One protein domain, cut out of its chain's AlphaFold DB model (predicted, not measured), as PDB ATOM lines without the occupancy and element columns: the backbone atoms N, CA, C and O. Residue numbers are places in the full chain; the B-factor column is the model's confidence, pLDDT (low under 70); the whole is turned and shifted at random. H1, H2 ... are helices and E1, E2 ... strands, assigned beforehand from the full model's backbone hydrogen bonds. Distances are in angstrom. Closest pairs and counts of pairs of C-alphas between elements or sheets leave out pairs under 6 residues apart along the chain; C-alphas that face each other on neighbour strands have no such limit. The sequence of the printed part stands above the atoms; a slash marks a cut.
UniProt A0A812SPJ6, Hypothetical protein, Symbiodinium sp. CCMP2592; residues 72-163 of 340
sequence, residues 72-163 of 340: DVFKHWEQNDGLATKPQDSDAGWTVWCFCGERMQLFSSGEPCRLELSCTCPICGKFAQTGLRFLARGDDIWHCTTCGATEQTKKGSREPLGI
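This is residues 72 to 163 of the 340 residues of the protein "Hypothetical protein" of Symbiodinium sp. CCMP2592 (UniProt A0A812SPJ6). Little of this domain is regular structure: a small antiparallel sheet, E1 - E4 - E5, sits between the long hairpin E2 and E3 and the looping residues 80 to 104, and residues 74 to 80, of which 74 to 79 belong to H1, stick out. The 92 printed residues, mixed in class with 36 in named elements, run H1 E1 E2 E3 E4 E5. The whole is only just loose, close to compact, with a radius of gyration of the C-alphas of 14.9 A and spans of 42 by 30 by 21 A.

Find C-alpha 105 at (203.689, 128.873, 138.900), where E1, residues 105 to 108, begins; E4 is residues 140 to 143, and E5 is residues 150 to 152, with C-alpha 152 at (199.394, 138.447, 144.240). E2, residues 113 to 120, spans 23.0 A; E3, residues 127 to 135, 23.5 A; H1, residues 72 to 79, 10.5 A.

Look at inner strand E4: it is antiparallel to E1 at 146 degrees, with N 105 and O 143 2.8 A apart. E4 and E5 form a hairpin at 150 degrees, with N 142 and O 151 2.8 A apart. In hairpin E2 and E3, N 115 and O 133 are 2.8 A apart. H1, with every O i to N i+4 pair within hydrogen-bond range, is not on the sheet E1 - E4 - E5.

The printed part has no cut; the link from H1 to E1 is long. Confidence is under 70 in residues 72 to 85, 100, 109 to 136 and 147.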
ATOM      1  N   ASP A  72     222.457 157.954 137.718       59.06
ATOM      2  CA  ASP A  72     223.023 156.894 136.893       59.06
ATOM      3  C   ASP A  72     222.349 155.547 137.177       59.06
ATOM      4  O   ASP A  72     222.085 154.785 136.242       59.06
ATOM      5  N   VAL A  73     221.953 155.287 138.425       58.59
ATOM      6  CA  VAL A  73     221.099 154.151 138.791       58.59
ATOM      7  C   VAL A  73     219.708 154.303 138.180       58.59
ATOM      8  O   VAL A  73     219.184 153.334 137.627       58.59
ATOM      9  N   PHE A  74     219.123 155.508 138.197       63.53
ATOM     10  CA  PHE A  74     217.850 155.752 137.510       63.53
ATOM     11  C   PHE A  74     217.951 155.453 136.011       63.53
ATOM     12  O   PHE A  74     217.137 154.687 135.494       63.53
ATOM     13  N   LYS A  75     218.988 155.955 135.324       64.56
ATOM     14  CA  LYS A  75     219.233 155.640 133.905       64.56
ATOM     15  C   LYS A  75     219.445 154.144 133.673       64.56
ATOM     16  O   LYS A  75     218.943 153.600 132.691       64.56
ATOM     17  N   HIS A  76     220.180 153.466 134.555       61.81
ATOM     18  CA  HIS A  76     220.416 152.026 134.453       61.81
ATOM     19  C   HIS A  76     219.113 151.224 134.552       61.81
ATOM     20  O   HIS A  76     218.894 150.299 133.766       61.81
ATOM     21  N   TRP A  77     218.236 151.585 135.490       61.75
ATOM     22  CA  TRP A  77     216.910 150.988 135.623       61.75
ATOM     23  C   TRP A  77     216.025 151.303 134.414       61.75
ATOM     24  O   TRP A  77     215.379 150.403 133.887       61.75
ATOM     25  N   GLU A  78     216.026 152.536 133.907       64.81
ATOM     26  CA  GLU A  78     215.273 152.890 132.694       64.81
ATOM     27  C   GLU A  78     215.703 152.081 131.459       64.81
ATOM     28  O   GLU A  78     214.871 151.777 130.603       64.81
ATOM     29  N   GLN A  79     216.984 151.713 131.371       60.84
ATOM     30  CA  GLN A  79     217.542 150.926 130.268       60.84
ATOM     31  C   GLN A  79     217.308 149.415 130.416       60.84
ATOM     32  O   GLN A  79     217.235 148.703 129.411       60.84
ATOM     33  N   ASN A  80     217.185 148.919 131.648       57.28
ATOM     34  CA  ASN A  80     216.901 147.521 131.955       57.28
ATOM     35  C   ASN A  80     215.465 147.413 132.458       57.28
ATOM     36  O   ASN A  80     215.221 147.480 133.660       57.28
ATOM     37  N   ASP A  81     214.514 147.266 131.532       58.47
ATOM     38  CA  ASP A  81     213.090 147.174 131.856       58.47
ATOM     39  C   ASP A  81     212.832 145.935 132.734       58.47
ATOM     40  O   ASP A  81     212.630 144.828 132.241       58.47
ATOM     41  N   GLY A  82     212.902 146.117 134.059       60.03
ATOM     42  CA  GLY A  82     212.760 145.094 135.103       60.03
ATOM     43  C   GLY A  82     211.339 144.547 135.238       60.03
ATOM     44  O   GLY A  82     210.948 144.063 136.300       60.03
ATOM     45  N   LEU A  83     210.545 144.672 134.180       66.06
ATOM     46  CA  LEU A  83     209.220 144.111 134.041       66.06
ATOM     47  C   LEU A  83     209.299 142.696 133.480       66.06
ATOM     48  O   LEU A  83     210.024 142.414 132.528       66.06
ATOM     49  N   ALA A  84     208.456 141.819 134.010       65.19
ATOM     50  CA  ALA A  84     208.049 140.652 133.258       65.19
ATOM     51  C   ALA A  84     207.154 141.033 132.069       65.19
ATOM     52  O   ALA A  84     206.568 142.120 132.012       65.19
ATOM     53  N   THR A  85     206.971 140.098 131.137       67.69
ATOM     54  CA  THR A  85     205.910 140.205 130.133       67.69
ATOM     55  C   THR A  85     204.553 140.345 130.824       67.69
ATOM     56  O   THR A  85     204.300 139.709 131.852       67.69
ATOM     57  N   LYS A  86     203.668 141.178 130.257       74.31
ATOM     58  CA  LYS A  86     202.290 141.306 130.746       74.31
ATOM     59  C   LYS A  86     201.650 139.917 130.857       74.31
ATOM     60  O   LYS A  86     201.774 139.144 129.903       74.31
ATOM     61  N   PRO A  87     200.964 139.622 131.973       82.81
ATOM     62  CA  PRO A  87     200.175 138.410 132.078       82.81
ATOM     63  C   PRO A  87     199.216 138.264 130.901       82.81
ATOM     64  O   PRO A  87     198.610 139.246 130.468       82.81
ATOM     65  N   GLN A  88     199.103 137.045 130.391       82.94
ATOM     66  CA  GLN A  88     198.210 136.709 129.289       82.94
ATOM     67  C   GLN A  88     197.046 135.889 129.826       82.94
ATOM     68  O   GLN A  88     197.261 134.931 130.571       82.94
ATOM     69  N   ASP A  89     195.835 136.276 129.448       87.44
ATOM     70  CA  ASP A  89     194.620 135.526 129.744       87.44
ATOM     71  C   ASP A  89     194.284 134.601 128.569       87.44
ATOM     72  O   ASP A  89     194.472 134.970 127.407       87.44
ATOM     73  N   SER A  90     193.830 133.389 128.870       84.62
ATOM     74  CA  SER A  90     193.480 132.366 127.884       84.62
ATOM     75  C   SER A  90     192.390 131.450 128.433       84.62
ATOM     76  O   SER A  90     192.192 131.381 129.646       84.62
ATOM     77  N   ASP A  91     191.751 130.659 127.568       76.62
ATOM     78  CA  ASP A  91     190.736 129.677 127.984       76.62
ATOM     79  C   ASP A  91     191.282 128.626 128.978       76.62
ATOM     80  O   ASP A  91     190.525 128.029 129.741       76.62
ATOM     81  N   ALA A  92     192.606 128.419 129.009       77.12
ATOM     82  CA  ALA A  92     193.302 127.535 129.948       77.12
ATOM     83  C   ALA A  92     193.714 128.229 131.268       77.12
ATOM     84  O   ALA A  92     194.316 127.600 132.142       77.12
ATOM     85  N   GLY A  93     193.394 129.517 131.429       85.38
ATOM     86  CA  GLY A  93     193.749 130.356 132.569       85.38
ATOM     87  C   GLY A  93     194.909 131.320 132.297       85.38
ATOM     88  O   GLY A  93     195.399 131.468 131.175       85.38
ATOM     89  N   TRP A  94     195.353 131.986 133.364       88.00
ATOM     90  CA  TRP A  94     196.393 133.011 133.305       88.00
ATOM     91  C   TRP A  94     197.786 132.415 133.103       88.00
ATOM     92  O   TRP A  94     198.198 131.480 133.790       88.00
ATOM     93  N   THR A  95     198.550 133.022 132.200       87.88
ATOM     94  CA  THR A  95     199.981 132.772 132.035       87.88
ATOM     95  C   THR A  95     200.761 133.986 132.509       87.88
ATOM     96  O   THR A  95     200.611 135.088 131.980       87.88
ATOM     97  N   VAL A  96     201.604 133.773 133.518       86.75
ATOM     98  CA  VAL A  96     202.383 134.826 134.170       86.75
ATOM     99  C   VAL A  96     203.865 134.530 134.005       86.75
ATOM    100  O   VAL A  96     204.320 133.416 134.261       86.75
ATOM    101  N   TRP A  97     204.621 135.537 133.586       83.62
ATOM    102  CA  TRP A  97     206.067 135.452 133.417       83.62
ATOM    103  C   TRP A  97     206.766 136.200 134.545       83.62
ATOM    104  O   TRP A  97     206.232 137.161 135.092       83.62
ATOM    105  N   CYS A  98     207.959 135.752 134.909       76.06
ATOM    106  CA  CYS A  98     208.849 136.457 135.811       76.06
ATOM    107  C   CYS A  98     209.813 137.338 135.008       76.06
ATOM    108  O   CYS A  98     210.137 137.047 133.858       76.06
ATOM    109  N   PHE A  99     210.340 138.387 135.637       72.44
ATOM    110  CA  PHE A  99     211.367 139.251 135.049       72.44
ATOM    111  C   PHE A  99     212.657 138.487 134.693       72.44
ATOM    112  O   PHE A  99     213.400 138.911 133.815       72.44
ATOM    113  N   CYS A 100     212.934 137.351 135.348       68.62
ATOM    114  CA  CYS A 100     214.087 136.509 135.016       68.62
ATOM    115  C   CYS A 100     213.909 135.713 133.709       68.62
ATOM    116  O   CYS A 100     214.830 135.006 133.312       68.62
ATOM    117  N   GLY A 101     212.751 135.831 133.049       73.19
ATOM    118  CA  GLY A 101     212.416 135.120 131.816       73.19
ATOM    119  C   GLY A 101     211.706 133.786 132.039       73.19
ATOM    120  O   GLY A 101     211.273 133.170 131.077       73.19
ATOM    121  N   GLU A 102     211.545 133.347 133.287       81.06
ATOM    122  CA  GLU A 102     210.914 132.066 133.613       81.06
ATOM    123  C   GLU A 102     209.414 132.205 133.854       81.06
ATOM    124  O   GLU A 102     208.940 133.221 134.372       81.06
ATOM    125  N   ARG A 103     208.648 131.166 133.521       85.81
ATOM    126  CA  ARG A 103     207.206 131.130 133.790       85.81
ATOM    127  C   ARG A 103     206.957 131.015 135.297       85.81
ATOM    128  O   ARG A 103     207.580 130.206 135.980       85.81
ATOM    129  N   MET A 104     206.038 131.821 135.825       88.12
ATOM    130  CA  MET A 104     205.605 131.717 137.219       88.12
ATOM    131  C   MET A 104     204.582 130.592 137.372       88.12
ATOM    132  O   MET A 104     203.762 130.347 136.488       88.12
ATOM    133  N   GLN A 105     204.622 129.924 138.519       88.25
ATOM    134  CA  GLN A 105     203.689 128.873 138.900       88.25
ATOM    135  C   GLN A 105     202.696 129.406 139.923       88.25
ATOM    136  O   GLN A 105     203.047 130.228 140.767       88.25
ATOM    137  N   LEU A 106     201.454 128.939 139.853       87.38
ATOM    138  CA  LEU A 106     200.453 129.279 140.850       87.38
ATOM    139  C   LEU A 106     200.609 128.361 142.062       87.38
ATOM    140  O   LEU A 106     200.612 127.138 141.924       87.38
ATOM    141  N   PHE A 107     200.719 128.954 143.241       82.94
ATOM    142  CA  PHE A 107     200.806 128.260 144.512       82.94
ATOM    143  C   PHE A 107     199.560 128.558 145.345       82.94
ATOM    144  O   PHE A 107     199.292 129.715 145.664       82.94
ATOM    145  N   SER A 108     198.827 127.510 145.717       79.69
ATOM    146  CA  SER A 108     197.660 127.594 146.598       79.69
ATOM    147  C   SER A 108     198.060 127.169 148.006       79.69
ATOM    148  O   SER A 108     198.522 126.043 148.213       79.69
ATOM    149  N   SER A 109     197.880 128.044 148.994       67.88
ATOM    150  CA  SER A 109     198.187 127.688 150.384       67.88
ATOM    151  C   SER A 109     197.107 126.762 150.977       67.88
ATOM    152  O   SER A 109     195.937 127.128 151.103       67.88
ATOM    153  N   GLY A 110     197.483 125.526 151.333       66.75
ATOM    154  CA  GLY A 110     196.573 124.555 151.972       66.75
ATOM    155  C   GLY A 110     196.281 124.859 153.449       66.75
ATOM    156  O   GLY A 110     195.197 124.578 153.969       66.75
ATOM    157  N   GLU A 111     197.229 125.505 154.120       66.75
ATOM    158  CA  GLU A 111     197.104 126.024 155.480       66.75
ATOM    159  C   GLU A 111     197.509 127.501 155.507       66.75
ATOM    160  O   GLU A 111     198.321 127.911 154.674       66.75
ATOM    161  N   PRO A 112     196.968 128.307 156.442       66.31
ATOM    162  CA  PRO A 112     197.369 129.697 156.571       66.31
ATOM    163  C   PRO A 112     198.866 129.788 156.866       66.31
ATOM    164  O   PRO A 112     199.339 129.237 157.860       66.31
ATOM    165  N   CYS A 113     199.615 130.488 156.021       63.69
ATOM    166  CA  CYS A 113     201.063 130.587 156.153       63.69
ATOM    167  C   CYS A 113     201.538 132.041 156.088       63.69
ATOM    168  O   CYS A 113     200.856 132.931 155.574       63.69
ATOM    169  N   ARG A 114     202.713 132.289 156.673       61.69
ATOM    170  CA  ARG A 114     203.381 133.591 156.633       61.69
ATOM    171  C   ARG A 114     204.519 133.520 155.627       61.69
ATOM    172  O   ARG A 114     205.431 132.719 155.797       61.69
ATOM    173  N   LEU A 115     204.458 134.349 154.595       58.81
ATOM    174  CA  LEU A 115     205.557 134.557 153.665       58.81
ATOM    175  C   LEU A 115     206.365 135.758 154.132       58.81
ATOM    176  O   LEU A 115     205.844 136.870 154.191       58.81
ATOM    177  N   GLU A 116     207.631 135.525 154.446       59.56
ATOM    178  CA  GLU A 116     208.587 136.589 154.708       59.56
ATOM    179  C   GLU A 116     209.285 136.967 153.401       59.56
ATOM    180  O   GLU A 116     209.877 136.131 152.721       59.56
ATOM    181  N   LEU A 117     209.161 138.231 153.020       55.22
ATOM    182  CA  LEU A 117     209.791 138.804 151.843       55.22
ATOM    183  C   LEU A 117     210.871 139.757 152.310       55.22
ATOM    184  O   LEU A 117     210.551 140.833 152.807       55.22
ATOM    185  N   SER A 118     212.124 139.372 152.129       54.91
ATOM    186  CA  SER A 118     213.263 140.239 152.384       54.91
ATOM    187  C   SER A 118     213.847 140.783 151.083       54.91
ATOM    188  O   SER A 118     213.983 140.057 150.097       54.91
ATOM    189  N   CYS A 119     214.219 142.061 151.063       52.94
ATOM    190  CA  CYS A 119     215.088 142.608 150.024       52.94
ATOM    191  C   CYS A 119     216.222 143.426 150.641       52.94
ATOM    192  O   CYS A 119     216.102 143.942 151.749       52.94
ATOM    193  N   THR A 120     217.339 143.535 149.925       55.34
ATOM    194  CA  THR A 120     218.482 144.388 150.270       55.34
ATOM    195  C   THR A 120     218.598 145.505 149.247       55.34
ATOM    196  O   THR A 120     218.385 145.290 148.056       55.34
ATOM    197  N   CYS A 121     218.949 146.700 149.705       51.81
ATOM    198  CA  CYS A 121     219.181 147.853 148.862       51.81
ATOM    199  C   CYS A 121     220.362 147.550 147.932       51.81
ATOM    200  O   CYS A 121     221.471 147.326 148.425       51.81
ATOM    201  N   PRO A 122     220.169 147.582 146.604       48.31
ATOM    202  CA  PRO A 122     221.242 147.287 145.660       48.31
ATOM    203  C   PRO A 122     222.334 148.369 145.642       48.31
ATOM    204  O   PRO A 122     223.404 148.140 145.095       48.31
ATOM    205  N   ILE A 123     222.071 149.542 146.234       48.41
ATOM    206  CA  ILE A 123     222.977 150.699 146.223       48.41
ATOM    207  C   ILE A 123     223.977 150.626 147.381       48.41
ATOM    208  O   ILE A 123     225.177 150.773 147.183       48.41
ATOM    209  N   CYS A 124     223.496 150.402 148.604       50.75
ATOM    210  CA  CYS A 124     224.330 150.433 149.810       50.75
ATOM    211  C   CYS A 124     224.489 149.060 150.483       50.75
ATOM    212  O   CYS A 124     225.134 148.967 151.525       50.75
ATOM    213  N   GLY A 125     223.850 148.013 149.949       55.22
ATOM    214  CA  GLY A 125     223.884 146.649 150.484       55.22
ATOM    215  C   GLY A 125     223.089 146.434 151.777       55.22
ATOM    216  O   GLY A 125     222.983 145.303 152.244       55.22
ATOM    217  N   LYS A 126     222.510 147.487 152.365       52.97
ATOM    218  CA  LYS A 126     221.729 147.393 153.606       52.97
ATOM    219  C   LYS A 126     220.336 146.821 153.366       52.97
ATOM    220  O   LYS A 126     219.798 146.879 152.270       52.97
ATOM    221  N   PHE A 127     219.726 146.299 154.416       52.00
ATOM    222  CA  PHE A 127     218.430 145.633 154.376       52.00
ATOM    223  C   PHE A 127     217.254 146.571 154.018       52.00
ATOM    224  O   PHE A 127     216.937 147.471 154.786       52.00
ATOM    225  N   ALA A 128     216.577 146.363 152.883       52.22
ATOM    226  CA  ALA A 128     215.622 147.317 152.311       52.22
ATOM    227  C   ALA A 128     214.127 147.039 152.534       52.22
ATOM    228  O   ALA A 128     213.327 147.955 152.355       52.22
ATOM    229  N   GLN A 129     213.715 145.842 152.954       53.97
ATOM    230  CA  GLN A 129     212.311 145.564 153.292       53.97
ATOM    231  C   GLN A 129     212.184 144.168 153.893       53.97
ATOM    232  O   GLN A 129     212.645 143.236 153.247       53.97
ATOM    233  N   THR A 130     211.509 144.003 155.039       51.09
ATOM    234  CA  THR A 130     210.906 142.719 155.446       51.09
ATOM    235  C   THR A 130     209.400 142.892 155.346       51.09
ATOM    236  O   THR A 130     208.807 143.658 156.098       51.09
ATOM    237  N   GLY A 131     208.753 142.209 154.413       52.62
ATOM    238  CA  GLY A 131     207.301 142.105 154.369       52.62
ATOM    239  C   GLY A 131     206.865 140.760 154.923       52.62
ATOM    240  O   GLY A 131     207.215 139.736 154.350       52.62
ATOM    241  N   LEU A 132     206.057 140.744 155.982       51.56
ATOM    242  CA  LEU A 132     205.328 139.541 156.383       51.56
ATOM    243  C   LEU A 132     203.959 139.551 155.708       51.56
ATOM    244  O   LEU A 132     203.098 140.375 156.017       51.56
ATOM    245  N   ARG A 133     203.756 138.638 154.761       61.31
ATOM    246  CA  ARG A 133     202.465 138.418 154.110       61.31
ATOM    247  C   ARG A 133     201.771 137.238 154.755       61.31
ATOM    248  O   ARG A 133     202.351 136.167 154.880       61.31
ATOM    249  N   PHE A 134     200.514 137.430 155.114       60.69
ATOM    250  CA  PHE A 134     199.651 136.356 155.575       60.69
ATOM    251  C   PHE A 134     198.859 135.844 154.378       60.69
ATOM    252  O   PHE A 134     198.102 136.607 153.785       60.69
ATOM    253  N   LEU A 135     199.056 134.579 154.024       66.00
ATOM    254  CA  LEU A 135     198.168 133.871 153.111       66.00
ATOM    255  C   LEU A 135     197.119 133.160 153.956       66.00
ATOM    256  O   LEU A 135     197.461 132.372 154.841       66.00
ATOM    257  N   ALA A 136     195.848 133.477 153.728       68.31
ATOM    258  CA  ALA A 136     194.753 132.711 154.293       68.31
ATOM    259  C   ALA A 136     194.631 131.374 153.553       68.31
ATOM    260  O   ALA A 136     195.064 131.233 152.412       68.31
ATOM    261  N   ARG A 137     194.008 130.383 154.197       70.81
ATOM    262  CA  ARG A 137     193.741 129.087 153.562       70.81
ATOM    263  C   ARG A 137     192.983 129.298 152.246       70.81
ATOM    264  O   ARG A 137     191.886 129.853 152.260       70.81
ATOM    265  N   GLY A 138     193.542 128.785 151.153       71.50
ATOM    266  CA  GLY A 138     192.963 128.884 149.812       71.50
ATOM    267  C   GLY A 138     193.359 130.137 149.028       71.50
ATOM    268  O   GLY A 138     192.880 130.292 147.908       71.50
ATOM    269  N   ASP A 139     194.220 131.006 149.566       78.38
ATOM    270  CA  ASP A 139     194.785 132.105 148.784       78.38
ATOM    271  C   ASP A 139     195.803 131.570 147.764       78.38
ATOM    272  O   ASP A 139     196.702 130.788 148.108       78.38
ATOM    273  N   ASP A 140     195.658 132.041 146.524       84.81
ATOM    274  CA  ASP A 140     196.526 131.731 145.393       84.81
ATOM    275  C   ASP A 140     197.580 132.840 145.209       84.81
ATOM    276  O   ASP A 140     197.262 134.032 145.185       84.81
ATOM    277  N   ILE A 141     198.845 132.462 145.034       84.69
ATOM    278  CA  ILE A 141     199.950 133.384 144.748       84.69
ATOM    279  C   ILE A 141     200.770 132.881 143.564       84.69
ATOM    280  O   ILE A 141     201.080 131.697 143.461       84.69
ATOM    281  N   TRP A 142     201.157 133.774 142.660       85.81
ATOM    282  CA  TRP A 142     202.112 133.443 141.609       85.81
ATOM    283  C   TRP A 142     203.518 133.436 142.195       85.81
ATOM    284  O   TRP A 142     203.910 134.394 142.853       85.81
ATOM    285  N   HIS A 143     204.301 132.398 141.934       83.88
ATOM    286  CA  HIS A 143     205.660 132.233 142.435       83.88
ATOM    287  C   HIS A 143     206.608 131.803 141.311       83.88
ATOM    288  O   HIS A 143     206.325 130.879 140.552       83.88
ATOM    289  N   CYS A 144     207.753 132.469 141.193       78.81
ATOM    290  CA  CYS A 144     208.831 132.054 140.306       78.81
ATOM    291  C   CYS A 144     209.779 131.124 141.061       78.81
ATOM    292  O   CYS A 144     210.506 131.570 141.945       78.81
ATOM    293  N   THR A 145     209.841 129.859 140.658       77.31
ATOM    294  CA  THR A 145     210.716 128.851 141.278       77.31
ATOM    295  C   THR A 145     212.208 129.124 141.068       77.31
ATOM    296  O   THR A 145     213.037 128.581 141.789       77.31
ATOM    297  N   THR A 146     212.565 129.959 140.087       74.44
ATOM    298  CA  THR A 146     213.963 130.221 139.719       74.44
ATOM    299  C   THR A 146     214.592 131.343 140.537       74.44
ATOM    300  O   THR A 146     215.732 131.218 140.969       74.44
ATOM    301  N   CYS A 147     213.878 132.453 140.744       64.75
ATOM    302  CA  CYS A 147     214.398 133.606 141.493       64.75
ATOM    303  C   CYS A 147     213.610 133.924 142.772       64.75
ATOM    304  O   CYS A 147     213.924 134.896 143.451       64.75
ATOM    305  N   GLY A 148     212.572 133.147 143.090       70.06
ATOM    306  CA  GLY A 148     211.764 133.305 144.300       70.06
ATOM    307  C   GLY A 148     210.741 134.446 144.264       70.06
ATOM    308  O   GLY A 148     210.034 134.653 145.247       70.06
ATOM    309  N   ALA A 149     210.628 135.193 143.161       71.38
ATOM    310  CA  ALA A 149     209.698 136.320 143.064       71.38
ATOM    311  C   ALA A 149     208.231 135.878 143.207       71.38
ATOM    312  O   ALA A 149     207.838 134.855 142.650       71.38
ATOM    313  N   THR A 150     207.406 136.668 143.906       76.12
ATOM    314  CA  THR A 150     205.988 136.334 144.155       76.12
ATOM    315  C   THR A 150     205.014 137.444 143.758       76.12
ATOM    316  O   THR A 150     205.227 138.581 144.177       76.12
ATOM    317  N   GLU A 151     203.913 137.164 143.063       79.81
ATOM    318  CA  GLU A 151     202.886 138.144 142.663       79.81
ATOM    319  C   GLU A 151     201.495 137.752 143.185       79.81
ATOM    320  O   GLU A 151     201.135 136.577 143.172       79.81
ATOM    321  N   GLN A 152     200.721 138.724 143.679       78.81
ATOM    322  CA  GLN A 152     199.394 138.447 144.240       78.81
ATOM    323  C   GLN A 152     198.381 138.128 143.146       78.81
ATOM    324  O   GLN A 152     198.497 138.598 142.013       78.81
ATOM    325  N   THR A 153     197.348 137.385 143.523       82.06
ATOM    326  CA  THR A 153     196.134 137.255 142.723       82.06
ATOM    327  C   THR A 153     195.061 138.223 143.213       82.06
ATOM    328  O   THR A 153     195.064 138.662 144.369       82.06
ATOM    329  N   LYS A 154     194.130 138.596 142.334       83.00
ATOM    330  CA  LYS A 154     192.903 139.265 142.757       83.00
ATOM    331  C   LYS A 154     192.085 138.303 143.614       83.00
ATOM    332  O   LYS A 154     191.965 137.120 143.316       83.00
ATOM    333  N   LYS A 155     191.483 138.829 144.680       76.25
ATOM    334  CA  LYS A 155     190.726 138.024 145.644       76.25
ATOM    335  C   LYS A 155     189.628 137.213 144.948       76.25
ATOM    336  O   LYS A 155     188.749 137.789 144.313       76.25
ATOM    337  N   GLY A 156     189.664 135.891 145.115       73.94
ATOM    338  CA  GLY A 156     188.675 134.975 144.540       73.94
ATOM    339  C   GLY A 156     188.886 134.643 143.060       73.94
ATOM    340  O   GLY A 156     188.016 134.014 142.462       73.94
ATOM    341  N   SER A 157     190.012 135.036 142.460       82.12
ATOM    342  CA  SER A 157     190.401 134.609 141.116       82.12
ATOM    343  C   SER A 157     191.895 134.286 141.052       82.12
ATOM    344  O   SER A 157     192.647 134.527 141.989       82.12
ATOM    345  N   ARG A 158     192.339 133.722 139.925       86.06
ATOM    346  CA  ARG A 158     193.762 133.456 139.638       86.06
ATOM    347  C   ARG A 158     194.418 134.578 138.840       86.06
ATOM    348  O   ARG A 158     195.574 134.464 138.433       86.06
ATOM    349  N   GLU A 159     193.668 135.653 138.602       88.69
ATOM    350  CA  GLU A 159     194.141 136.810 137.860       88.69
ATOM    351  C   GLU A 159     195.251 137.498 138.656       88.69
ATOM    352  O   GLU A 159     195.019 137.864 139.809       88.69
ATOM    353  N   PRO A 160     196.446 137.692 138.084       84.44
ATOM    354  CA  PRO A 160     197.498 138.446 138.744       84.44
ATOM    355  C   PRO A 160     197.064 139.900 138.960       84.44
ATOM    356  O   PRO A 160     196.499 140.547 138.079       84.44
ATOM    357  N   LEU A 161     197.348 140.428 140.149       80.88
ATOM    358  CA  LEU A 161     196.958 141.782 140.548       80.88
ATOM    359  C   LEU A 161     197.673 142.866 139.718       80.88
ATOM    360  O   LEU A 161     197.123 143.946 139.477       80.88
ATOM    361  N   GLY A 162     198.894 142.575 139.272       79.25
ATOM    362  CA  GLY A 162     199.725 143.482 138.496       79.25
ATOM    363  C   GLY A 162     200.713 142.747 137.600       79.25
ATOM    364  O   GLY A 162     200.634 141.535 137.398       79.25
ATOM    365  N   ILE A 163     201.653 143.505 137.039       78.12
ATOM    366  CA  ILE A 163     202.731 142.936 136.226       78.12
ATOM    367  C   ILE A 163     203.890 142.607 137.172       78.12
ATOM    368  O   ILE A 163     204.399 143.544 137.804       78.12
TER     369      ILE A 163